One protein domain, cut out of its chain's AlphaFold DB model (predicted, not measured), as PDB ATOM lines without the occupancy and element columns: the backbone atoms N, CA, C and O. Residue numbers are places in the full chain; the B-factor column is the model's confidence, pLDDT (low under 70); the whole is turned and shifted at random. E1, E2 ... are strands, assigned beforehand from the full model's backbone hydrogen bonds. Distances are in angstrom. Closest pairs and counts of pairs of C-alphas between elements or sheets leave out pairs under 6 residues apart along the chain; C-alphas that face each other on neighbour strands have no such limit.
ATOM      1  N   GLY A  27     108.853  26.157  70.859       95.25
ATOM      2  CA  GLY A  27     109.083  27.502  71.389       95.25
ATOM      3  C   GLY A  27     110.469  27.719  71.995       95.25
ATOM      4  O   GLY A  27     111.302  26.812  71.997       95.25
ATOM      5  N   SER A  28     110.730  28.910  72.539       96.00
ATOM      6  CA  SER A  28     112.041  29.264  73.122       96.00
ATOM      7  C   SER A  28     112.446  28.389  74.319       96.00
ATOM      8  O   SER A  28     113.630  28.225  74.610       96.00
ATOM      9  N   GLY A  29     111.476  27.750  74.985       94.00
ATOM     10  CA  GLY A  29     111.723  26.738  76.016       94.00
ATOM     11  C   GLY A  29     112.341  25.430  75.491       94.00
ATOM     12  O   GLY A  29     112.862  24.639  76.282       94.00
ATOM     13  N   ASN A  30     112.307  25.187  74.175       96.12
ATOM     14  CA  ASN A  30     113.034  24.112  73.503       96.12
ATOM     15  C   ASN A  30     114.359  24.665  72.945       96.12
ATOM     16  O   ASN A  30     114.329  25.662  72.230       96.12
ATOM     17  N   PRO A  31     115.519  24.013  73.167       96.38
ATOM     18  CA  PRO A  31     116.797  24.471  72.624       96.38
ATOM     19  C   PRO A  31     116.814  24.785  71.119       96.38
ATOM     20  O   PRO A  31     117.552  25.680  70.726       96.38
ATOM     21  N   ASN A  32     116.032  24.087  70.284       95.69
ATOM     22  CA  ASN A  32     115.967  24.329  68.828       95.69
ATOM     23  C   ASN A  32     114.693  25.084  68.387       95.69
ATOM     24  O   ASN A  32     114.409  25.169  67.191       95.69
ATOM     25  N   GLY A  33     113.891  25.563  69.341       96.81
ATOM     26  CA  GLY A  33     112.636  26.267  69.095       96.81
ATOM     27  C   GLY A  33     112.737  27.771  69.333       96.81
ATOM     28  O   GLY A  33     113.746  28.292  69.815       96.81
ATOM     29  N   TYR A  34     111.682  28.480  68.948       97.50
ATOM     30  CA  TYR A  34     111.582  29.931  69.080       97.50
ATOM     31  C   TYR A  34     110.126  30.395  69.065       97.50
ATOM     32  O   TYR A  34     109.239  29.684  68.591       97.50
ATOM     33  N   ASP A  35     109.903  31.596  69.583       96.56
ATOM     34  CA  ASP A  35     108.579  32.174  69.789       96.56
ATOM     35  C   ASP A  35     108.363  33.359  68.851       96.56
ATOM     36  O   ASP A  35     109.209  34.253  68.764       96.56
ATOM     37  N   ILE A  36     107.218  33.380  68.170       94.75
ATOM     38  CA  ILE A  36     106.759  34.487  67.326       94.75
ATOM     39  C   ILE A  36     105.568  35.151  68.017       94.75
ATOM     40  O   ILE A  36     104.637  34.472  68.447       94.75
ATOM     41  N   GLN A  37     105.569  36.479  68.091       90.69
ATOM     42  CA  GLN A  37     104.463  37.279  68.617       90.69
ATOM     43  C   GLN A  37     104.390  38.595  67.833       90.69
ATOM     44  O   GLN A  37     105.428  39.147  67.465       90.69
ATOM     45  N   ASN A  38     103.189  39.122  67.562       86.62
ATOM     46  CA  ASN A  38     103.002  40.342  66.754       86.62
ATOM     47  C   ASN A  38     103.750  40.299  65.392       86.62
ATOM     48  O   ASN A  38     104.256  41.316  64.911       86.62
ATOM     49  N   GLY A  39     103.875  39.112  64.786       89.69
ATOM     50  CA  GLY A  39     104.545  38.909  63.498       89.69
ATOM     51  C   GLY A  39     106.081  38.983  63.497       89.69
ATOM     52  O   GLY A  39     106.673  39.023  62.415       89.69
ATOM     53  N   VAL A  40     106.738  38.995  64.664       92.88
ATOM     54  CA  VAL A  40     108.209  38.969  64.813       92.88
ATOM     55  C   VAL A  40     108.656  37.881  65.791       92.88
ATOM     56  O   VAL A  40     107.906  37.507  66.688       92.88
ATOM     57  N   ILE A  41     109.887  37.382  65.648       96.31
ATOM     58  CA  ILE A  41     110.490  36.482  66.643       96.31
ATOM     59  C   ILE A  41     110.811  37.291  67.905       96.31
ATOM     60  O   ILE A  41     111.556  38.268  67.821       96.31
ATOM     61  N   VAL A  42     110.278  36.874  69.056       95.38
ATOM     62  CA  VAL A  42     110.445  37.557  70.353       95.38
ATOM     63  C   VAL A  42     111.366  36.821  71.324       95.38
ATOM     64  O   VAL A  42     111.998  37.471  72.151       95.38
ATOM     65  N   ALA A  43     111.518  35.499  71.203       97.44
ATOM     66  CA  ALA A  43     112.441  34.710  72.024       97.44
ATOM     67  C   ALA A  43     112.994  33.497  71.257       97.44
ATOM     68  O   ALA A  43     112.310  32.937  70.400       97.44
ATOM     69  N   ILE A  44     114.225  33.074  71.567       98.50
ATOM     70  CA  ILE A  44     114.900  31.922  70.939       98.50
ATOM     71  C   ILE A  44     115.506  30.965  71.978       98.50
ATOM     72  O   ILE A  44     115.984  31.394  73.027       98.50
ATOM     73  N   GLY A  45     115.509  29.665  71.674       97.81
ATOM     74  CA  GLY A  45     116.101  28.630  72.527       97.81
ATOM     75  C   GLY A  45     117.631  28.565  72.485       97.81
ATOM     76  O   GLY A  45     118.270  29.056  71.559       97.81
ATOM     77  N   ASP A  46     118.230  27.912  73.488       97.19
ATOM     78  CA  ASP A  46     119.686  27.859  73.753       97.19
ATOM     79  C   ASP A  46     120.587  27.375  72.592       97.19
ATOM     80  O   ASP A  46     121.797  27.606  72.618       97.19
ATOM     81  N   ASN A  47     120.046  26.656  71.603       96.19
ATOM     82  CA  ASN A  47     120.788  26.101  70.462       96.19
ATOM     83  C   ASN A  47     120.473  26.807  69.128       96.19
ATOM     84  O   ASN A  47     120.978  26.401  68.078       96.19
ATOM     85  N   VAL A  48     119.656  27.862  69.166       97.62
ATOM     86  CA  VAL A  48     119.342  28.709  68.013       97.62
ATOM     87  C   VAL A  48     120.438  29.757  67.811       97.62
ATOM     88  O   VAL A  48     120.943  30.339  68.771       97.62
ATOM     89  N   GLN A  49     120.784  30.029  66.559       97.25
ATOM     90  CA  GLN A  49     121.545  31.200  66.125       97.25
ATOM     91  C   GLN A  49     120.635  32.014  65.198       97.25
ATOM     92  O   GLN A  49     119.939  31.435  64.367       97.25
ATOM     93  N   ILE A  50     120.607  33.341  65.320       97.81
ATOM     94  CA  ILE A  50     119.718  34.197  64.519       97.81
ATOM     95  C   ILE A  50     120.502  35.297  63.804       97.81
ATOM     96  O   ILE A  50     121.373  35.925  64.399       97.81
ATOM     97  N   TRP A  51     120.191  35.540  62.530       97.69
ATOM     98  CA  TRP A  51     120.779  36.611  61.726       97.69
ATOM     99  C   TRP A  51     119.768  37.722  61.488       97.69
ATOM    100  O   TRP A  51     118.702  37.487  60.921       97.69
ATOM    101  N   LEU A  52     120.152  38.932  61.887       97.31
ATOM    102  CA  LEU A  52     119.322  40.131  61.868       97.31
ATOM    103  C   LEU A  52     119.943  41.235  61.003       97.31
ATOM    104  O   LEU A  52     121.166  41.387  60.917       97.31
ATOM    105  N   THR A  53     119.106  42.086  60.423       95.94
ATOM    106  CA  THR A  53     119.512  43.401  59.911       95.94
ATOM    107  C   THR A  53     119.824  44.305  61.107       95.94
ATOM    108  O   THR A  53     118.944  44.509  61.945       95.94
ATOM    109  N   PRO A  54     121.043  44.860  61.241       95.31
ATOM    110  CA  PRO A  54     121.359  45.783  62.328       95.31
ATOM    111  C   PRO A  54     120.692  47.149  62.131       95.31
ATOM    112  O   PRO A  54     120.393  47.562  61.009       95.31
ATOM    113  N   ASP A  55     120.562  47.906  63.221       94.19
ATOM    114  CA  ASP A  55     120.356  49.354  63.147       94.19
ATOM    115  C   ASP A  55     121.432  50.015  62.265       94.19
ATOM    116  O   ASP A  55     122.613  49.649  62.283       94.19
ATOM    117  N   SER A  56     121.035  51.051  61.528       91.81
ATOM    118  CA  SER A  56     121.993  51.927  60.837       91.81
ATOM    119  C   SER A  56     123.000  52.573  61.809       91.81
ATOM    120  O   SER A  56     122.649  52.849  62.959       91.81
ATOM    121  N   PRO A  57     124.244  52.881  61.379       90.38
ATOM    122  CA  PRO A  57     125.280  53.446  62.257       90.38
ATOM    123  C   PRO A  57     124.934  54.779  62.950       90.38
ATOM    124  O   PRO A  57     125.568  55.129  63.945       90.38
ATOM    125  N   ASP A  58     123.956  55.528  62.432       88.75
ATOM    126  CA  ASP A  58     123.415  56.762  63.019       88.75
ATOM    127  C   ASP A  58     122.098  56.553  63.803       88.75
ATOM    128  O   ASP A  58     121.591  57.491  64.421       88.75
ATOM    129  N   GLY A  59     121.547  55.333  63.793       89.69
ATOM    130  CA  GLY A  59     120.271  54.963  64.403       89.69
ATOM    131  C   GLY A  59     119.026  55.502  63.686       89.69
ATOM    132  O   GLY A  59     117.937  55.430  64.259       89.69
ATOM    133  N   ALA A  60     119.154  56.061  62.475       89.69
ATOM    134  CA  ALA A  60     118.043  56.673  61.738       89.69
ATOM    135  C   ALA A  60     117.104  55.644  61.080       89.69
ATOM    136  O   ALA A  60     115.903  55.883  60.963       89.69
ATOM    137  N   ILE A  61     117.656  54.506  60.665       90.62
ATOM    138  CA  ILE A  61     116.948  53.312  60.192       90.62
ATOM    139  C   ILE A  61     117.071  52.239  61.275       90.62
ATOM    140  O   ILE A  61     118.184  51.936  61.720       90.62
ATOM    141  N   LYS A  62     115.922  51.693  61.683       93.00
ATOM    142  CA  LYS A  62     115.819  50.579  62.627       93.00
ATOM    143  C   LYS A  62     116.026  49.251  61.903       93.00
ATOM    144  O   LYS A  62     115.522  49.086  60.792       93.00
ATOM    145  N   GLY A  63     116.787  48.362  62.531       94.31
ATOM    146  CA  GLY A  63     116.977  46.983  62.096       94.31
ATOM    147  C   GLY A  63     115.805  46.074  62.471       94.31
ATOM    148  O   GLY A  63     114.725  46.546  62.838       94.31
ATOM    149  N   ASP A  64     116.044  44.768  62.398       96.06
ATOM    150  CA  ASP A  64     115.097  43.747  62.847       96.06
ATOM    151  C   ASP A  64     114.980  43.718  64.385       96.06
ATOM    152  O   ASP A  64     115.853  44.209  65.110       96.06
ATOM    153  N   HIS A  65     113.888  43.142  64.897       94.81
ATOM    154  CA  HIS A  65     113.711  42.934  66.336       94.81
ATOM    155  C   HIS A  65     114.786  41.975  66.874       94.81
ATOM    156  O   HIS A  65     115.082  40.956  66.252       94.81
ATOM    157  N   VAL A  66     115.363  42.297  68.035       97.00
ATOM    158  CA  VAL A  66     116.352  41.445  68.712       97.00
ATOM    159  C   VAL A  66     115.622  40.630  69.782       97.00
ATOM    160  O   VAL A  66     115.209  41.235  70.772       97.00
ATOM    161  N   PRO A  67     115.454  39.306  69.607       97.44
ATOM    162  CA  PRO A  67     114.700  38.483  70.544       97.44
ATOM    163  C   PRO A  67     115.439  38.281  71.870       97.44
ATOM    164  O   PRO A  67     116.668  38.406  71.959       97.44
ATOM    165  N   GLU A  68     114.689  37.886  72.896       97.88
ATOM    166  CA  GLU A  68     115.255  37.342  74.125       97.88
ATOM    167  C   GLU A  68     116.027  36.042  73.836       97.88
ATOM    168  O   GLU A  68     115.594  35.178  73.073       97.88
ATOM    169  N   CYS A  69     117.209  35.921  74.437       97.12
ATOM    170  CA  CYS A  69     118.133  34.803  74.265       97.12
ATOM    171  C   CYS A  69     118.937  34.585  75.554       97.12
ATOM    172  O   CYS A  69     119.091  35.505  76.368       97.12
ATOM    173  N   SER A  70     119.463  33.375  75.754       96.19
ATOM    174  CA  SER A  70     120.240  33.036  76.953       96.19
ATOM    175  C   SER A  70     121.724  33.403  76.828       96.19
ATOM    176  O   SER A  70     122.349  33.763  77.833       96.19
ATOM    177  N   ASP A  71     122.279  33.392  75.612       96.56
ATOM    178  CA  ASP A  71     123.637  33.848  75.307       96.56
ATOM    179  C   ASP A  71     123.624  34.897  74.170       96.56
ATOM    180  O   ASP A  71     123.249  34.585  73.039       96.56
ATOM    181  N   PRO A  72     124.101  36.138  74.401       96.56
ATOM    182  CA  PRO A  72     124.166  37.170  73.361       96.56
ATOM    183  C   PRO A  72     124.994  36.809  72.116       96.56
ATOM    184  O   PRO A  72     124.895  37.508  71.110       96.56
ATOM    185  N   SER A  73     125.824  35.760  72.159       96.25
ATOM    186  CA  SER A  73     126.541  35.252  70.981       96.25
ATOM    187  C   SER A  73     125.659  34.483  69.990       96.25
ATOM    188  O   SER A  73     126.107  34.241  68.871       96.25
ATOM    189  N   GLN A  74     124.410  34.174  70.360       97.12
ATOM    190  CA  GLN A  74     123.376  33.655  69.457       97.12
ATOM    191  C   GLN A  74     122.890  34.705  68.444       97.12
ATOM    192  O   GLN A  74     122.349  34.342  67.400       97.12
ATOM    193  N   ILE A  75     123.064  35.999  68.744       97.81
ATOM    194  CA  ILE A  75     122.604  37.104  67.901       97.81
ATOM    195  C   ILE A  75     123.711  37.517  66.924       97.81
ATOM    196  O   ILE A  75     124.708  38.144  67.299       97.81
ATOM    197  N   HIS A  76     123.498  37.225  65.645       96.25
ATOM    198  CA  HIS A  76     124.346  37.642  64.531       96.25
ATOM    199  C   HIS A  76     123.691  38.787  63.768       96.25
ATOM    200  O   HIS A  76     122.470  38.883  63.659       96.25
ATOM    201  N   TYR A  77     124.519  39.641  63.176       95.75
ATOM    202  CA  TYR A  77     124.056  40.693  62.279       95.75
ATOM    203  C   TYR A  77     124.600  40.470  60.877       95.75
ATOM    204  O   TYR A  77     125.768  40.107  60.707       95.75
ATOM    205  N   TYR A  78     123.770  40.725  59.866       95.00
ATOM    206  CA  TYR A  78     124.220  40.744  58.481       95.00
ATOM    207  C   TYR A  78     125.330  41.781  58.297       95.00
ATOM    208  O   TYR A  78     125.227  42.930  58.736       95.00
ATOM    209  N   ASP A  79     126.404  41.367  57.631       88.00
ATOM    210  CA  ASP A  79     127.562  42.211  57.377       88.00
ATOM    211  C   ASP A  79     127.581  42.757  55.939       88.00
ATOM    212  O   ASP A  79     126.655  42.595  55.141       88.00
ATOM    213  N   SER A  80     128.663  43.449  55.590       80.75
ATOM    214  CA  SER A  80     128.821  44.077  54.280       80.75
ATOM    215  C   SER A  80     129.037  43.115  53.101       80.75
ATOM    216  O   SER A  80     129.174  43.589  51.970       80.75
ATOM    217  N   ASN A  81     129.138  41.803  53.333       80.88
ATOM    218  CA  ASN A  81     129.616  40.845  52.330       80.88
ATOM    219  C   ASN A  81     128.503  40.357  51.394       80.88
ATOM    220  O   ASN A  81     128.803  39.802  50.337       80.88
ATOM    221  N   GLY A  82     127.234  40.562  51.766       79.00
ATOM    222  CA  GLY A  82     126.062  40.279  50.931       79.00
ATOM    223  C   GLY A  82     125.756  38.795  50.690       79.00
ATOM    224  O   GLY A  82     124.783  38.504  50.000       79.00
ATOM    225  N   ASN A  83     126.544  37.877  51.254       85.94
ATOM    226  CA  ASN A  83     126.308  36.434  51.268       85.94
ATOM    227  C   ASN A  83     126.439  35.936  52.709       85.94
ATOM    228  O   ASN A  83     127.428  36.259  53.372       85.94
ATOM    229  N   VAL A  84     125.495  35.114  53.155       90.94
ATOM    230  CA  VAL A  84     125.434  34.587  54.525       90.94
ATOM    231  C   VAL A  84     125.510  33.068  54.468       90.94
ATOM    232  O   VAL A  84     124.952  32.456  53.556       90.94
ATOM    233  N   ASN A  85     126.214  32.467  55.425       91.12
ATOM    234  CA  ASN A  85     126.235  31.020  55.607       91.12
ATOM    235  C   ASN A  85     125.788  30.694  57.032       91.12
ATOM    236  O   ASN A  85     126.027  31.510  57.927       91.12
ATOM    237  N   GLY A  86     125.216  29.507  57.220       85.81
ATOM    238  CA  GLY A  86     124.975  28.933  58.539       85.81
ATOM    239  C   GLY A  86     126.249  28.805  59.382       85.81
ATOM    240  O   GLY A  86     127.376  28.863  58.874       85.81
ATOM    241  N   SER A  87     126.056  28.674  60.690       85.69
ATOM    242  CA  SER A  87     127.096  28.602  61.709       85.69
ATOM    243  C   SER A  87     127.795  27.239  61.692       85.69
ATOM    244  O   SER A  87     128.970  27.123  61.325       85.69
ATOM    245  N   SER A  88     127.068  26.198  62.086       84.81
ATOM    246  CA  SER A  88     127.454  24.794  62.041       84.81
ATOM    247  C   SER A  88     126.211  23.926  62.196       84.81
ATOM    248  O   SER A  88     125.365  24.241  63.024       84.81
ATOM    249  N   GLY A  89     126.167  22.776  61.522       80.81
ATOM    250  CA  GLY A  89     125.033  21.840  61.571       80.81
ATOM    251  C   GLY A  89     124.708  21.179  62.921       80.81
ATOM    252  O   GLY A  89     123.909  20.251  62.938       80.81
ATOM    253  N   ASP A  90     125.324  21.611  64.025       87.81
ATOM    254  CA  ASP A  90     124.884  21.285  65.389       87.81
ATOM    255  C   ASP A  90     123.856  22.319  65.928       87.81
ATOM    256  O   ASP A  90     123.162  22.030  66.904       87.81
ATOM    257  N   HIS A  91     123.736  23.501  65.303       93.06
ATOM    258  CA  HIS A  91     122.869  24.625  65.692       93.06
ATOM    259  C   HIS A  91     121.723  24.840  64.701       93.06
ATOM    260  O   HIS A  91     121.897  24.620  63.508       93.06
ATOM    261  N   THR A  92     120.574  25.317  65.185       95.31
ATOM    262  CA  THR A  92     119.475  25.769  64.315       95.31
ATOM    263  C   THR A  92     119.704  27.217  63.910       95.31
ATOM    264  O   THR A  92     119.712  28.099  64.770       95.31
ATOM    265  N   ASP A  93     119.881  27.473  62.614       97.31
ATOM    266  CA  ASP A  93     120.168  28.815  62.110       97.31
ATOM    267  C   ASP A  93     118.909  29.490  61.538       97.31
ATOM    268  O   ASP A  93     118.307  28.997  60.587       97.31
ATOM    269  N   ILE A  94     118.504  30.641  62.084       97.88
ATOM    270  CA  ILE A  94     117.339  31.411  61.621       97.88
ATOM    271  C   ILE A  94     117.797  32.696  60.932       97.88
ATOM    272  O   ILE A  94     118.380  33.586  61.549       97.88
ATOM    273  N   PHE A  95     117.475  32.837  59.654       97.75
ATOM    274  CA  PHE A  95     117.781  34.024  58.870       97.75
ATOM    275  C   PHE A  95     116.536  34.904  58.747       97.75
ATOM    276  O   PHE A  95     115.607  34.557  58.016       97.75
ATOM    277  N   VAL A  96     116.506  36.037  59.456       97.25
ATOM    278  CA  VAL A  96     115.391  36.997  59.398       97.25
ATOM    279  C   VAL A  96     115.503  37.849  58.138       97.25
ATOM    280  O   VAL A  96     116.585  38.341  57.815       97.25
ATOM    281  N   VAL A  97     114.408  38.003  57.393       95.25
ATOM    282  CA  VAL A  97     114.385  38.714  56.109       95.25
ATOM    283  C   VAL A  97     113.122  39.561  55.939       95.25
ATOM    284  O   VAL A  97     112.038  39.235  56.410       95.25
ATOM    285  N   GLY A  98     113.255  40.636  55.173       91.00
ATOM    286  CA  GLY A  98     112.169  41.501  54.721       91.00
ATOM    287  C   GLY A  98     112.628  42.436  53.598       91.00
ATOM    288  O   GLY A  98     113.688  42.244  52.992       91.00
ATOM    289  N   ASP A  99     111.858  43.490  53.337       85.25
ATOM    290  CA  ASP A  99     112.140  44.462  52.264       85.25
ATOM    291  C   ASP A  99     113.490  45.200  52.411       85.25
ATOM    292  O   ASP A  99     113.998  45.755  51.436       85.25
ATOM    293  N   HIS A 100     114.091  45.191  53.608       88.94
ATOM    294  CA  HIS A 100     115.364  45.850  53.930       88.94
ATOM    295  C   HIS A 100     116.388  44.878  54.555       88.94
ATOM    296  O   HIS A 100     117.034  45.190  55.547       88.94
ATOM    297  N   THR A 101     116.556  43.686  53.972       92.75
ATOM    298  CA  THR A 101     117.516  42.669  54.464       92.75
ATOM    299  C   THR A 101     118.962  43.013  54.090       92.75
ATOM    300  O   THR A 101     119.315  42.992  52.906       92.75
ATOM    301  N   GLY A 102     119.840  43.295  55.058       93.94
ATOM    302  CA  GLY A 102     121.242  43.608  54.749       93.94
ATOM    303  C   GLY A 102     122.095  44.121  55.903       93.94
ATOM    304  O   GLY A 102     121.623  44.319  57.014       93.94
ATOM    305  N   GLY A 103     123.374  44.356  55.619       93.88
ATOM    306  CA  GLY A 103     124.331  44.956  56.550       93.88
ATOM    307  C   GLY A 103     124.744  46.372  56.150       93.88
ATOM    308  O   GLY A 103     124.556  46.802  55.009       93.88
ATOM    309  N   TYR A 104     125.380  47.101  57.067       92.44
ATOM    310  CA  TYR A 104     125.947  48.423  56.788       92.44
ATOM    311  C   TYR A 104     127.472  48.367  56.653       92.44
ATOM    312  O   TYR A 104     128.187  47.918  57.546       92.44
ATOM    313  N   TYR A 105     127.984  48.868  55.530       91.12
ATOM    314  CA  TYR A 105     129.409  49.069  55.297       91.12
ATOM    315  C   TYR A 105     129.808  50.509  55.622       91.12
ATOM    316  O   TYR A 105     129.311  51.450  55.002       91.12
ATOM    317  N   GLN A 106     130.779  50.684  56.514       88.25
ATOM    318  CA  GLN A 106     131.436  51.967  56.747       88.25
ATOM    319  C   GLN A 106     132.948  51.819  56.562       88.25
ATOM    320  O   GLN A 106     133.591  50.977  57.191       88.25
ATOM    321  N   GLN A 107     133.530  52.639  55.686       88.12
ATOM    322  CA  GLN A 107     134.980  52.702  55.527       88.12
ATOM    323  C   GLN A 107     135.590  53.513  56.678       88.12
ATOM    324  O   GLN A 107     135.071  54.562  57.046       88.12
ATOM    325  N   GLY A 108     136.714  53.059  57.239       87.69
ATOM    326  CA  GLY A 108     137.326  53.686  58.424       87.69
ATOM    327  C   GLY A 108     137.899  55.101  58.226       87.69
ATOM    328  O   GLY A 108     138.377  55.692  59.191       87.69
ATOM    329  N   ASP A 109     137.892  55.634  57.002       91.62
ATOM    330  CA  ASP A 109     138.243  57.021  56.664       91.62
ATOM    331  C   ASP A 109     137.033  57.878  56.241       91.62
ATOM    332  O   ASP A 109     137.199  59.056  55.909       91.62
ATOM    333  N   TRP A 110     135.815  57.325  56.280       90.69
ATOM    334  CA  TRP A 110     134.575  58.081  56.097       90.69
ATOM    335  C   TRP A 110     134.202  58.854  57.368       90.69
ATOM    336  O   TRP A 110     134.618  58.530  58.479       90.69
ATOM    337  N   SER A 111     133.394  59.903  57.206       84.56
ATOM    338  CA  SER A 111     132.669  60.506  58.327       84.56
ATOM    339  C   SER A 111     131.669  59.505  58.905       84.56
ATOM    340  O   SER A 111     131.047  58.779  58.133       84.56
ATOM    341  N   ASN A 112     131.447  59.529  60.223       78.00
ATOM    342  CA  ASN A 112     130.473  58.655  60.895       78.00
ATOM    343  C   ASN A 112     129.071  58.696  60.253       78.00
ATOM    344  O   ASN A 112     128.402  57.670  60.198       78.00
ATOM    345  N   ASP A 113     128.675  59.848  59.706       84.25
ATOM    346  CA  ASP A 113     127.387  60.078  59.033       84.25
ATOM    347  C   ASP A 113     127.311  59.476  57.607       84.25
ATOM    348  O   ASP A 113     126.372  59.753  56.862       84.25
ATOM    349  N   HIS A 114     128.326  58.721  57.166       89.94
ATOM    350  CA  HIS A 114     128.380  58.099  55.843       89.94
ATOM    351  C   HIS A 114     128.597  56.589  55.959       89.94
ATOM    352  O   HIS A 114     129.599  56.126  56.509       89.94
ATOM    353  N   TYR A 115     127.654  55.831  55.409       92.00
ATOM    354  CA  TYR A 115     127.641  54.376  55.352       92.00
ATOM    355  C   TYR A 115     126.886  53.925  54.090       92.00
ATOM    356  O   TYR A 115     125.954  54.589  53.643       92.00
ATOM    357  N   ASP A 116     127.279  52.781  53.534       92.50
ATOM    358  CA  ASP A 116     126.603  52.124  52.414       92.50
ATOM    359  C   ASP A 116     125.783  50.946  52.951       92.50
ATOM    360  O   ASP A 116     126.342  50.053  53.590       92.50
ATOM    361  N   PHE A 117     124.491  50.874  52.636       92.81
ATOM    362  CA  PHE A 117     123.729  49.640  52.841       92.81
ATOM    363  C   PHE A 117     124.156  48.565  51.824       92.81
ATOM    364  O   PHE A 117     124.391  48.853  50.644       92.81
ATOM    365  N   ARG A 118     124.279  47.320  52.286       92.56
ATOM    366  CA  ARG A 118     124.690  46.146  51.512       92.56
ATOM    367  C   ARG A 118     123.614  45.065  51.674       92.56
ATOM    368  O   ARG A 118     123.601  44.404  52.710       92.56
ATOM    369  N   PRO A 119     122.715  44.885  50.691       92.00
ATOM    370  CA  PRO A 119     121.666  43.881  50.803       92.00
ATOM    371  C   PRO A 119     122.254  42.466  50.807       92.00
ATOM    372  O   PRO A 119     123.271  42.208  50.149       92.00
ATOM    373  N   VAL A 120     121.587  41.545  51.505       92.44
ATOM    374  CA  VAL A 120     121.834  40.106  51.347       92.44
ATOM    375  C   VAL A 120     121.320  39.668  49.973       92.44
ATOM    376  O   VAL A 120     120.233  40.039  49.545       92.44
ATOM    377  N   ASN A 121     122.128  38.887  49.258       86.38
ATOM    378  CA  ASN A 121     121.832  38.382  47.915       86.38
ATOM    379  C   ASN A 121     121.674  36.857  47.913       86.38
ATOM    380  O   ASN A 121     120.996  36.313  47.045       86.38
ATOM    381  N   ASN A 122     122.337  36.176  48.854       92.06
ATOM    382  CA  ASN A 122     122.362  34.726  48.950       92.06
ATOM    383  C   ASN A 122     122.481  34.264  50.404       92.06
ATOM    384  O   ASN A 122     123.364  34.737  51.127       92.06
ATOM    385  N   ILE A 123     121.677  33.271  50.775       95.31
ATOM    386  CA  ILE A 123     121.819  32.525  52.030       95.31
ATOM    387  C   ILE A 123     122.139  31.058  51.736       95.31
ATOM    388  O   ILE A 123     121.745  30.497  50.709       95.31
ATOM    389  N   THR A 124     122.941  30.440  52.595       93.94
ATOM    390  CA  THR A 124     123.300  29.024  52.502       93.94
ATOM    391  C   THR A 124     123.373  28.434  53.901       93.94
ATOM    392  O   THR A 124     124.353  28.661  54.607       93.94
ATOM    393  N   GLY A 125     122.333  27.712  54.308       92.88
ATOM    394  CA  GLY A 125     122.343  26.996  55.578       92.88
ATOM    395  C   GLY A 125     123.257  25.766  55.543       92.88
ATOM    396  O   GLY A 125     123.984  25.497  54.576       92.88
ATOM    397  N   ASN A 126     123.251  25.036  56.646       89.69
ATOM    398  CA  ASN A 126     124.079  23.882  56.915       89.69
ATOM    399  C   ASN A 126     123.683  22.707  56.018       89.69
ATOM    400  O   ASN A 126     122.551  22.236  56.022       89.69
ATOM    401  N   GLN A 127     124.655  22.195  55.269       86.06
ATOM    402  CA  GLN A 127     124.491  21.091  54.323       86.06
ATOM    403  C   GLN A 127     125.066  19.798  54.916       86.06
ATOM    404  O   GLN A 127     126.113  19.834  55.570       86.06
ATOM    405  N   GLY A 128     124.446  18.642  54.657       84.19
ATOM    406  CA  GLY A 128     124.926  17.366  55.208       84.19
ATOM    407  C   GLY A 128     124.505  17.093  56.656       84.19
ATOM    408  O   GLY A 128     125.094  16.216  57.293       84.19
ATOM    409  N   VAL A 129     123.541  17.848  57.191       88.69
ATOM    410  CA  VAL A 129     123.033  17.705  58.564       88.69
ATOM    411  C   VAL A 129     122.177  16.438  58.664       88.69
ATOM    412  O   VAL A 129     121.247  16.298  57.877       88.69
ATOM    413  N   PRO A 130     122.441  15.500  59.592       88.88
ATOM    414  CA  PRO A 130     121.596  14.318  59.772       88.88
ATOM    415  C   PRO A 130     120.160  14.674  60.187       88.88
ATOM    416  O   PRO A 130     119.968  15.570  60.997       88.88
ATOM    417  N   GLU A 131     119.177  13.917  59.692       89.12
ATOM    418  CA  GLU A 131     117.754  14.047  60.063       89.12
ATOM    419  C   GLU A 131     117.530  14.047  61.594       89.12
ATOM    420  O   GLU A 131     117.950  13.114  62.292       89.12
ATOM    421  N   GLY A 132     116.850  15.078  62.114       87.12
ATOM    422  CA  GLY A 132     116.505  15.229  63.535       87.12
ATOM    423  C   GLY A 132     116.175  16.675  63.939       87.12
ATOM    424  O   GLY A 132     116.138  17.564  63.102       87.12
ATOM    425  N   GLU A 133     115.959  16.942  65.230       83.75
ATOM    426  CA  GLU A 133     115.519  18.280  65.691       83.75
ATOM    427  C   GLU A 133     116.614  19.353  65.785       83.75
ATOM    428  O   GLU A 133     116.298  20.532  65.887       83.75
ATOM    429  N   ALA A 134     117.891  18.969  65.775       86.38
ATOM    430  CA  ALA A 134     119.012  19.911  65.809       86.38
ATOM    431  C   ALA A 134     119.557  20.151  64.396       86.38
ATOM    432  O   ALA A 134     119.557  19.234  63.574       86.38
ATOM    433  N   GLY A 135     120.057  21.356  64.117       89.56
ATOM    434  CA  GLY A 135     120.656  21.664  62.815       89.56
ATOM    435  C   GLY A 135     119.653  21.980  61.700       89.56
ATOM    436  O   GLY A 135     120.047  21.992  60.537       89.56
ATOM    437  N   LYS A 136     118.365  22.169  62.030       93.81
ATOM    438  CA  LYS A 136     117.338  22.670  61.100       93.81
ATOM    439  C   LYS A 136     117.502  24.181  60.939       93.81
ATOM    440  O   LYS A 136     117.473  24.885  61.946       93.81
ATOM    441  N   ASP A 137     117.599  24.667  59.711       95.69
ATOM    442  CA  ASP A 137     117.830  26.076  59.389       95.69
ATOM    443  C   ASP A 137     116.604  26.688  58.707       95.69
ATOM    444  O   ASP A 137     115.990  26.065  57.846       95.69
ATOM    445  N   TYR A 138     116.249  27.926  59.030       97.19
ATOM    446  CA  TYR A 138     114.999  28.539  58.585       97.19
ATOM    447  C   TYR A 138     115.213  29.924  57.984       97.19
ATOM    448  O   TYR A 138     116.016  30.714  58.477       97.19
ATOM    449  N   ILE A 139     114.430  30.260  56.957       97.50
ATOM    450  CA  ILE A 139     114.198  31.665  56.602       97.50
ATOM    451  C   ILE A 139     112.960  32.134  57.367       97.50
ATOM    452  O   ILE A 139     111.875  31.600  57.142       97.50
ATOM    453  N   PHE A 140     113.106  33.135  58.232       97.94
ATOM    454  CA  PHE A 140     111.971  33.832  58.834       97.94
ATOM    455  C   PHE A 140     111.696  35.119  58.056       97.94
ATOM    456  O   PHE A 140     112.595  35.940  57.888       97.94
ATOM    457  N   VAL A 141     110.473  35.310  57.570       95.69
ATOM    458  CA  VAL A 141     110.076  36.497  56.807       95.69
ATOM    459  C   VAL A 141     109.208  37.397  57.679       95.69
ATOM    460  O   VAL A 141     108.174  36.963  58.180       95.69
ATOM    461  N   ASN A 142     109.593  38.666  57.819       89.38
ATOM    462  CA  ASN A 142     108.816  39.639  58.582       89.38
ATOM    463  C   ASN A 142     107.454  39.902  57.904       89.38
ATOM    464  O   ASN A 142     107.391  40.367  56.757       89.38
ATOM    465  N   GLY A 143     106.374  39.666  58.652       84.75
ATOM    466  CA  GLY A 143     104.984  39.815  58.206       84.75
ATOM    467  C   GLY A 143     104.351  38.527  57.670       84.75
ATOM    468  O   GLY A 143     104.990  37.479  57.598       84.75
ATOM    469  N   ASP A 144     103.070  38.615  57.316       89.94
ATOM    470  CA  ASP A 144     102.227  37.435  57.075       89.94
ATOM    471  C   ASP A 144     102.484  36.767  55.718       89.94
ATOM    472  O   ASP A 144     102.671  37.438  54.695       89.94
ATOM    473  N   SER A 145     102.356  35.443  55.690       91.88
ATOM    474  CA  SER A 145     102.516  34.564  54.530       91.88
ATOM    475  C   SER A 145     101.698  34.997  53.310       91.88
ATOM    476  O   SER A 145     102.166  34.893  52.176       91.88
ATOM    477  N   SER A 146     100.503  35.556  53.527       93.12
ATOM    478  CA  SER A 146      99.611  36.033  52.460       93.12
ATOM    479  C   SER A 146     100.187  37.188  51.621       93.12
ATOM    480  O   SER A 146      99.801  37.365  50.460       93.12
ATOM    481  N   ASN A 147     101.153  37.933  52.168       92.06
ATOM    482  CA  ASN A 147     101.817  39.055  51.502       92.06
ATOM    483  C   ASN A 147     102.995  38.617  50.612       92.06
ATOM    484  O   ASN A 147     103.599  39.451  49.935       92.06
ATOM    485  N   TYR A 148     103.326  37.322  50.576       93.31
ATOM    486  CA  TYR A 148     104.505  36.813  49.883       93.31
ATOM    487  C   TYR A 148     104.200  35.597  49.003       93.31
ATOM    488  O   TYR A 148     103.399  34.724  49.320       93.31
ATOM    489  N   ASN A 149     104.900  35.513  47.876       93.19
ATOM    490  CA  ASN A 149     104.994  34.303  47.075       93.19
ATOM    491  C   ASN A 149     106.354  33.647  47.337       93.19
ATOM    492  O   ASN A 149     107.392  34.264  47.087       93.19
ATOM    493  N   VAL A 150     106.338  32.392  47.791       94.19
ATOM    494  CA  VAL A 150     107.544  31.587  48.027       94.19
ATOM    495  C   VAL A 150     107.668  30.527  46.942       94.19
ATOM    496  O   VAL A 150     106.710  29.814  46.638       94.19
ATOM    497  N   THR A 151     108.859  30.400  46.368       94.62
ATOM    498  CA  THR A 151     109.232  29.258  45.526       94.62
ATOM    499  C   THR A 151     110.525  28.639  46.042       94.62
ATOM    500  O   THR A 151     111.276  29.292  46.758       94.62
ATOM    501  N   GLY A 152     110.764  27.381  45.693       93.25
ATOM    502  CA  GLY A 152     111.902  26.569  46.119       93.25
ATOM    503  C   GLY A 152     111.794  25.186  45.481       93.25
ATOM    504  O   GLY A 152     110.806  24.895  44.798       93.25
ATOM    505  N   VAL A 153     112.809  24.350  45.666       91.06
ATOM    506  CA  VAL A 153     112.801  22.948  45.234       91.06
ATOM    507  C   VAL A 153     113.345  22.057  46.337       91.06
ATOM    508  O   VAL A 153     114.346  22.393  46.964       91.06
ATOM    509  N   ASP A 154     112.727  20.895  46.523       87.31
ATOM    510  CA  ASP A 154     113.295  19.862  47.381       87.31
ATOM    511  C   ASP A 154     114.625  19.380  46.778       87.31
ATOM    512  O   ASP A 154     114.710  19.035  45.591       87.31
ATOM    513  N   HIS A 155     115.653  19.318  47.614       78.94
ATOM    514  CA  HIS A 155     116.908  18.624  47.403       78.94
ATOM    515  C   HIS A 155     116.785  17.226  48.035       78.94
ATOM    516  O   HIS A 155     116.935  17.084  49.249       78.94
ATOM    517  N   PRO A 156     116.489  16.166  47.257       61.69
ATOM    518  CA  PRO A 156     116.157  14.854  47.804       61.69
ATOM    519  C   PRO A 156     117.409  14.064  48.224       61.69
ATOM    520  O   PRO A 156     117.763  13.057  47.603       61.69
ATOM    521  N   ASP A 157     118.052  14.504  49.302       67.62
ATOM    522  CA  ASP A 157     119.082  13.756  50.018       67.62
ATOM    523  C   ASP A 157     118.441  13.068  51.237       67.62
ATOM    524  O   ASP A 157     118.233  13.657  52.295       67.62
ATOM    525  N   ASN A 158     118.075  11.791  51.072       63.59
ATOM    526  CA  ASN A 158     117.366  11.027  52.102       63.59
ATOM    527  C   ASN A 158     118.100  11.047  53.460       63.59
ATOM    528  O   ASN A 158     119.267  10.652  53.537       63.59
ATOM    529  N   HIS A 159     117.349  11.336  54.527       79.56
ATOM    530  CA  HIS A 159     117.800  11.362  55.927       79.56
ATOM    531  C   HIS A 159     118.754  12.513  56.283       79.56
ATOM    532  O   HIS A 159     119.679  12.336  57.084       79.56
ATOM    533  N   GLN A 160     118.509  13.690  55.706       88.06
ATOM    534  CA  GLN A 160     119.155  14.941  56.087       88.06
ATOM    535  C   GLN A 160     118.110  16.025  56.378       88.06
ATOM    536  O   GLN A 160     117.065  16.058  55.730       88.06
ATOM    537  N   ASN A 161     118.415  16.900  57.337       90.94
ATOM    538  CA  ASN A 161     117.725  18.182  57.493       90.94
ATOM    539  C   ASN A 161     118.142  19.132  56.360       90.94
ATOM    540  O   ASN A 161     119.113  18.870  55.643       90.94
ATOM    541  N   ASN A 162     117.467  20.278  56.266       92.81
ATOM    542  CA  ASN A 162     117.849  21.384  55.384       92.81
ATOM    543  C   ASN A 162     117.720  21.038  53.899       92.81
ATOM    544  O   ASN A 162     118.581  21.345  53.074       92.81
ATOM    545  N   SER A 163     116.619  20.366  53.570       90.19
ATOM    546  CA  SER A 163     116.378  19.774  52.254       90.19
ATOM    547  C   SER A 163     115.758  20.720  51.214       90.19
ATOM    548  O   SER A 163     115.370  20.248  50.152       90.19
ATOM    549  N   VAL A 164     115.669  22.034  51.453       92.25
ATOM    550  CA  VAL A 164     115.096  23.001  50.497       92.25
ATOM    551  C   VAL A 164     116.178  23.890  49.873       92.25
ATOM    552  O   VAL A 164     116.931  24.585  50.559       92.25
ATOM    553  N   ASP A 165     116.208  23.901  48.538       92.75
ATOM    554  CA  ASP A 165     117.142  24.649  47.693       92.75
ATOM    555  C   ASP A 165     116.432  25.657  46.769       92.75
ATOM    556  O   ASP A 165     115.220  25.602  46.541       92.75
ATOM    557  N   ASN A 166     117.211  26.579  46.188       93.44
ATOM    558  CA  ASN A 166     116.764  27.605  45.235       93.44
ATOM    559  C   ASN A 166     115.525  28.389  45.726       93.44
ATOM    560  O   ASN A 166     114.602  28.676  44.960       93.44
ATOM    561  N   VAL A 167     115.491  28.719  47.018       94.62
ATOM    562  CA  VAL A 167     114.393  29.466  47.634       94.62
ATOM    563  C   VAL A 167     114.385  30.902  47.120       94.62
ATOM    564  O   VAL A 167     115.412  31.585  47.143       94.62
ATOM    565  N   GLN A 168     113.221  31.375  46.684       94.00
ATOM    566  CA  GLN A 168     112.983  32.764  46.296       94.00
ATOM    567  C   GLN A 168     111.713  33.268  46.971       94.00
ATOM    568  O   GLN A 168     110.673  32.606  46.912       94.00
ATOM    569  N   ILE A 169     111.796  34.451  47.575       93.06
ATOM    570  CA  ILE A 169     110.679  35.113  48.253       93.06
ATOM    571  C   ILE A 169     110.410  36.426  47.522       93.06
ATOM    572  O   ILE A 169     111.332  37.197  47.250       93.06
ATOM    573  N   THR A 170     109.148  36.679  47.184       92.06
ATOM    574  CA  THR A 170     108.719  37.896  46.484       92.06
ATOM    575  C   THR A 170     107.492  38.479  47.169       92.06
ATOM    576  O   THR A 170     106.490  37.782  47.314       92.06
ATOM    577  N   ASN A 171     107.548  39.749  47.568       92.00
ATOM    578  CA  ASN A 171     106.397  40.471  48.110       92.00
ATOM    579  C   ASN A 171     105.344  40.675  47.003       92.00
ATOM    580  O   ASN A 171     105.670  41.120  45.896       92.00
ATOM    581  N   THR A 172     104.088  40.321  47.275       90.88
ATOM    582  CA  THR A 172     103.008  40.308  46.276       90.88
ATOM    583  C   THR A 172     102.430  41.693  45.982       90.88
ATOM    584  O   THR A 172     101.900  41.898  44.887       90.88
ATOM    585  N   GLU A 173     102.559  42.652  46.904       88.56
ATOM    586  CA  GLU A 173     102.084  44.028  46.731       88.56
ATOM    587  C   GLU A 173     103.077  44.865  45.916       88.56
ATOM    588  O   GLU A 173     102.706  45.495  44.922       88.56
ATOM    589  N   ASN A 174     104.346  44.883  46.336       88.00
ATOM    590  CA  ASN A 174     105.344  45.819  45.815       88.00
ATOM    591  C   ASN A 174     106.378  45.177  44.864       88.00
ATOM    592  O   ASN A 174     107.102  45.898  44.171       88.00
ATOM    593  N   GLY A 175     106.427  43.842  44.777       86.38
ATOM    594  CA  GLY A 175     107.378  43.111  43.935       86.38
ATOM    595  C   GLY A 175     108.830  43.155  44.429       86.38
ATOM    596  O   GLY A 175     109.745  42.871  43.650       86.38
ATOM    597  N   SER A 176     109.069  43.524  45.692       86.81
ATOM    598  CA  SER A 176     110.367  43.363  46.346       86.81
ATOM    599  C   SER A 176     110.760  41.885  46.375       86.81
ATOM    600  O   SER A 176     109.927  40.985  46.259       86.81
ATOM    601  N   HIS A 177     112.058  41.634  46.500       86.94
ATOM    602  CA  HIS A 177     112.595  40.290  46.646       86.94
ATOM    603  C   HIS A 177     113.455  40.281  47.914       86.94
ATOM    604  O   HIS A 177     114.652  40.550  47.800       86.94
ATOM    605  N   PRO A 178     112.871  40.028  49.108       82.69
ATOM    606  CA  PRO A 178     113.616  39.948  50.367       82.69
ATOM    607  C   PRO A 178     114.846  39.043  50.259       82.69
ATOM    608  O   PRO A 178     115.925  39.411  50.712       82.69
ATOM    609  N   ILE A 179     114.696  37.909  49.556       86.88
ATOM    610  CA  ILE A 179     115.795  37.055  49.102       86.88
ATOM    611  C   ILE A 179     115.537  36.539  47.682       86.88
ATOM    612  O   ILE A 179     114.472  36.004  47.374       86.88
ATOM    613  N   GLY A 180     116.562  36.650  46.828       81.94
ATOM    614  CA  GLY A 180     116.564  36.109  45.464       81.94
ATOM    615  C   GLY A 180     117.122  34.684  45.320       81.94
ATOM    616  O   GLY A 180     116.948  34.088  44.255       81.94
ATOM    617  N   ASN A 181     117.808  34.157  46.342       91.75
ATOM    618  CA  ASN A 181     118.297  32.775  46.412       91.75
ATOM    619  C   ASN A 181     118.663  32.374  47.861       91.75
ATOM    620  O   ASN A 181     119.547  32.990  48.458       91.75
ATOM    621  N   ALA A 182     118.073  31.307  48.400       94.12
ATOM    622  CA  ALA A 182     118.610  30.586  49.560       94.12
ATOM    623  C   ALA A 182     118.661  29.073  49.295       94.12
ATOM    624  O   ALA A 182     117.902  28.558  48.477       94.12
ATOM    625  N   ASN A 183     119.617  28.382  49.916       94.00
ATOM    626  CA  ASN A 183     119.880  26.954  49.705       94.00
ATOM    627  C   ASN A 183     120.241  26.285  51.032       94.00
ATOM    628  O   ASN A 183     120.831  26.941  51.891       94.00
ATOM    629  N   GLY A 184     119.940  24.998  51.180       92.88
ATOM    630  CA  GLY A 184     120.148  24.274  52.430       92.88
ATOM    631  C   GLY A 184     119.371  24.866  53.598       92.88
ATOM    632  O   GLY A 184     119.985  25.205  54.601       92.88
ATOM    633  N   VAL A 185     118.056  25.028  53.462       94.38
ATOM    634  CA  VAL A 185     117.168  25.387  54.584       94.38
ATOM    635  C   VAL A 185     116.095  24.318  54.762       94.38
ATOM    636  O   VAL A 185     115.745  23.616  53.819       94.38
ATOM    637  N   GLU A 186     115.608  24.148  55.983       94.31
ATOM    638  CA  GLU A 186     114.523  23.236  56.338       94.31
ATOM    639  C   GLU A 186     113.170  23.806  55.909       94.31
ATOM    640  O   GLU A 186     112.335  23.087  55.366       94.31
ATOM    641  N   GLY A 187     112.960  25.112  56.101       94.75
ATOM    642  CA  GLY A 187     111.702  25.748  55.736       94.75
ATOM    643  C   GLY A 187     111.705  27.273  55.761       94.75
ATOM    644  O   GLY A 187     112.682  27.932  56.124       94.75
ATOM    645  N   ILE A 188     110.565  27.828  55.355       96.69
ATOM    646  CA  ILE A 188     110.256  29.254  55.355       96.69
ATOM    647  C   ILE A 188     109.086  29.483  56.308       96.69
ATOM    648  O   ILE A 188     108.026  28.874  56.152       96.69
ATOM    649  N   ILE A 189     109.289  30.367  57.277       97.50
ATOM    650  CA  ILE A 189     108.356  30.691  58.357       97.50
ATOM    651  C   ILE A 189     108.046  32.193  58.286       97.50
ATOM    652  O   ILE A 189     108.897  32.991  57.901       97.50
ATOM    653  N   PHE A 190     106.818  32.571  58.613       96.00
ATOM    654  CA  PHE A 190     106.289  33.931  58.557       96.00
ATOM    655  C   PHE A 190     105.807  34.384  59.935       96.00
ATOM    656  O   PHE A 190     105.749  33.589  60.876       96.00
ATOM    657  N   GLY A 191     105.401  35.651  60.040       93.00
ATOM    658  CA  GLY A 191     104.773  36.191  61.247       93.00
ATOM    659  C   GLY A 191     103.493  35.458  61.687       93.00
ATOM    660  O   GLY A 191     103.188  35.447  62.874       93.00
ATOM    661  N   ASP A 192     102.794  34.811  60.749       91.44
ATOM    662  CA  ASP A 192     101.591  33.985  60.936       91.44
ATOM    663  C   ASP A 192     101.876  32.464  60.932       91.44
ATOM    664  O   ASP A 192     100.947  31.657  60.876       91.44
ATOM    665  N   GLY A 193     103.149  32.050  61.002       92.56
ATOM    666  CA  GLY A 193     103.569  30.645  61.090       92.56
ATOM    667  C   GLY A 193     104.194  30.068  59.804       92.56
ATOM    668  O   GLY A 193     104.662  30.809  58.938       92.56
ATOM    669  N   PRO A 194     104.303  28.731  59.671       94.62
ATOM    670  CA  PRO A 194     105.019  28.108  58.558       94.62
ATOM    671  C   PRO A 194     104.378  28.331  57.184       94.62
ATOM    672  O   PRO A 194     103.159  28.314  57.019       94.62
ATOM    673  N   SER A 195     105.219  28.424  56.151       94.44
ATOM    674  CA  SER A 195     104.774  28.416  54.757       94.44
ATOM    675  C   SER A 195     103.967  27.153  54.432       94.44
ATOM    676  O   SER A 195     104.450  26.032  54.580       94.44
ATOM    677  N   SER A 196     102.767  27.330  53.874       89.94
ATOM    678  CA  SER A 196     101.911  26.213  53.441       89.94
ATOM    679  C   SER A 196     102.503  25.341  52.320       89.94
ATOM    680  O   SER A 196     102.010  24.236  52.090       89.94
ATOM    681  N   SER A 197     103.538  25.815  51.615       88.56
ATOM    682  CA  SER A 197     104.220  25.071  50.547       88.56
ATOM    683  C   SER A 197     105.620  24.586  50.920       88.56
ATOM    684  O   SER A 197     106.051  23.573  50.378       88.56
ATOM    685  N   LEU A 198     106.332  25.302  51.799       92.38
ATOM    686  CA  LEU A 198     107.743  25.060  52.131       92.38
ATOM    687  C   LEU A 198     108.036  25.306  53.626       92.38
ATOM    688  O   LEU A 198     109.063  25.874  53.981       92.38
ATOM    689  N   GLY A 199     107.118  24.928  54.518       84.44
ATOM    690  CA  GLY A 199     107.247  25.133  55.969       84.44
ATOM    691  C   GLY A 199     108.241  24.204  56.683       84.44
ATOM    692  O   GLY A 199     108.521  24.426  57.859       84.44
ATOM    693  N   GLY A 200     108.782  23.192  55.996       87.06
ATOM    694  CA  GLY A 200     109.672  22.176  56.574       87.06
ATOM    695  C   GLY A 200     108.968  21.198  57.521       87.06
ATOM    696  O   GLY A 200     107.749  21.254  57.708       87.06
ATOM    697  N   SER A 201     109.734  20.296  58.140       88.12
ATOM    698  CA  SER A 201     109.249  19.453  59.240       88.12
ATOM    699  C   SER A 201     109.231  20.253  60.546       88.12
ATOM    700  O   SER A 201     110.130  20.120  61.381       88.12
ATOM    701  N   THR A 202     108.209  21.092  60.697       91.00
ATOM    702  CA  THR A 202     108.118  22.109  61.752       91.00
ATOM    703  C   THR A 202     106.887  21.891  62.626       91.00
ATOM    704  O   THR A 202     105.763  21.916  62.123       91.00
ATOM    705  N   ASP A 203     107.098  21.719  63.932       91.75
ATOM    706  CA  ASP A 203     106.005  21.633  64.905       91.75
ATOM    707  C   ASP A 203     105.527  23.044  65.274       91.75
ATOM    708  O   ASP A 203     106.341  23.949  65.476       91.75
TER     709      ASP A 203
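This is residues 27 to 203 of the 591 residues of an uncharacterized protein of Kosakonia oryzae (UniProt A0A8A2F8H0). Which shape? With little regular structure, the chain winds in stacked turns, two sheets face to face as a sandwich, hairpin E7 and E8 at one end. Which parts? Strands E1 to E14 hold 65 of 177 printed residues, with no named helix: all strand. One sheet is E4 E3 E6 E10 E14, parallel; the other is E5 E9 E13 E12 E11, mixed, with meander E11 E12 E13, successive strands antiparallel. It is compact, radius of gyration of the C-alphas 15.7 A, spanning 52 by 36 by 31 A.

Which strands pair? E3, residues 48 to 52, is parallel to E6, residues 92 to 97; N 49 and O 92 are 2.8 A apart. And the sheets? Their best planes are 16 degrees apart.

First strand? E1, residues 34 to 37, begins at C-alpha 34 (111.582, 29.931, 69.080). Last strand? E14, residues 187 to 190, ends at C-alpha 190 (106.289, 33.931, 58.557).

Any cut? The printed part has no cut and two long links. Low confidence? Residues 156 to 158 are under 70.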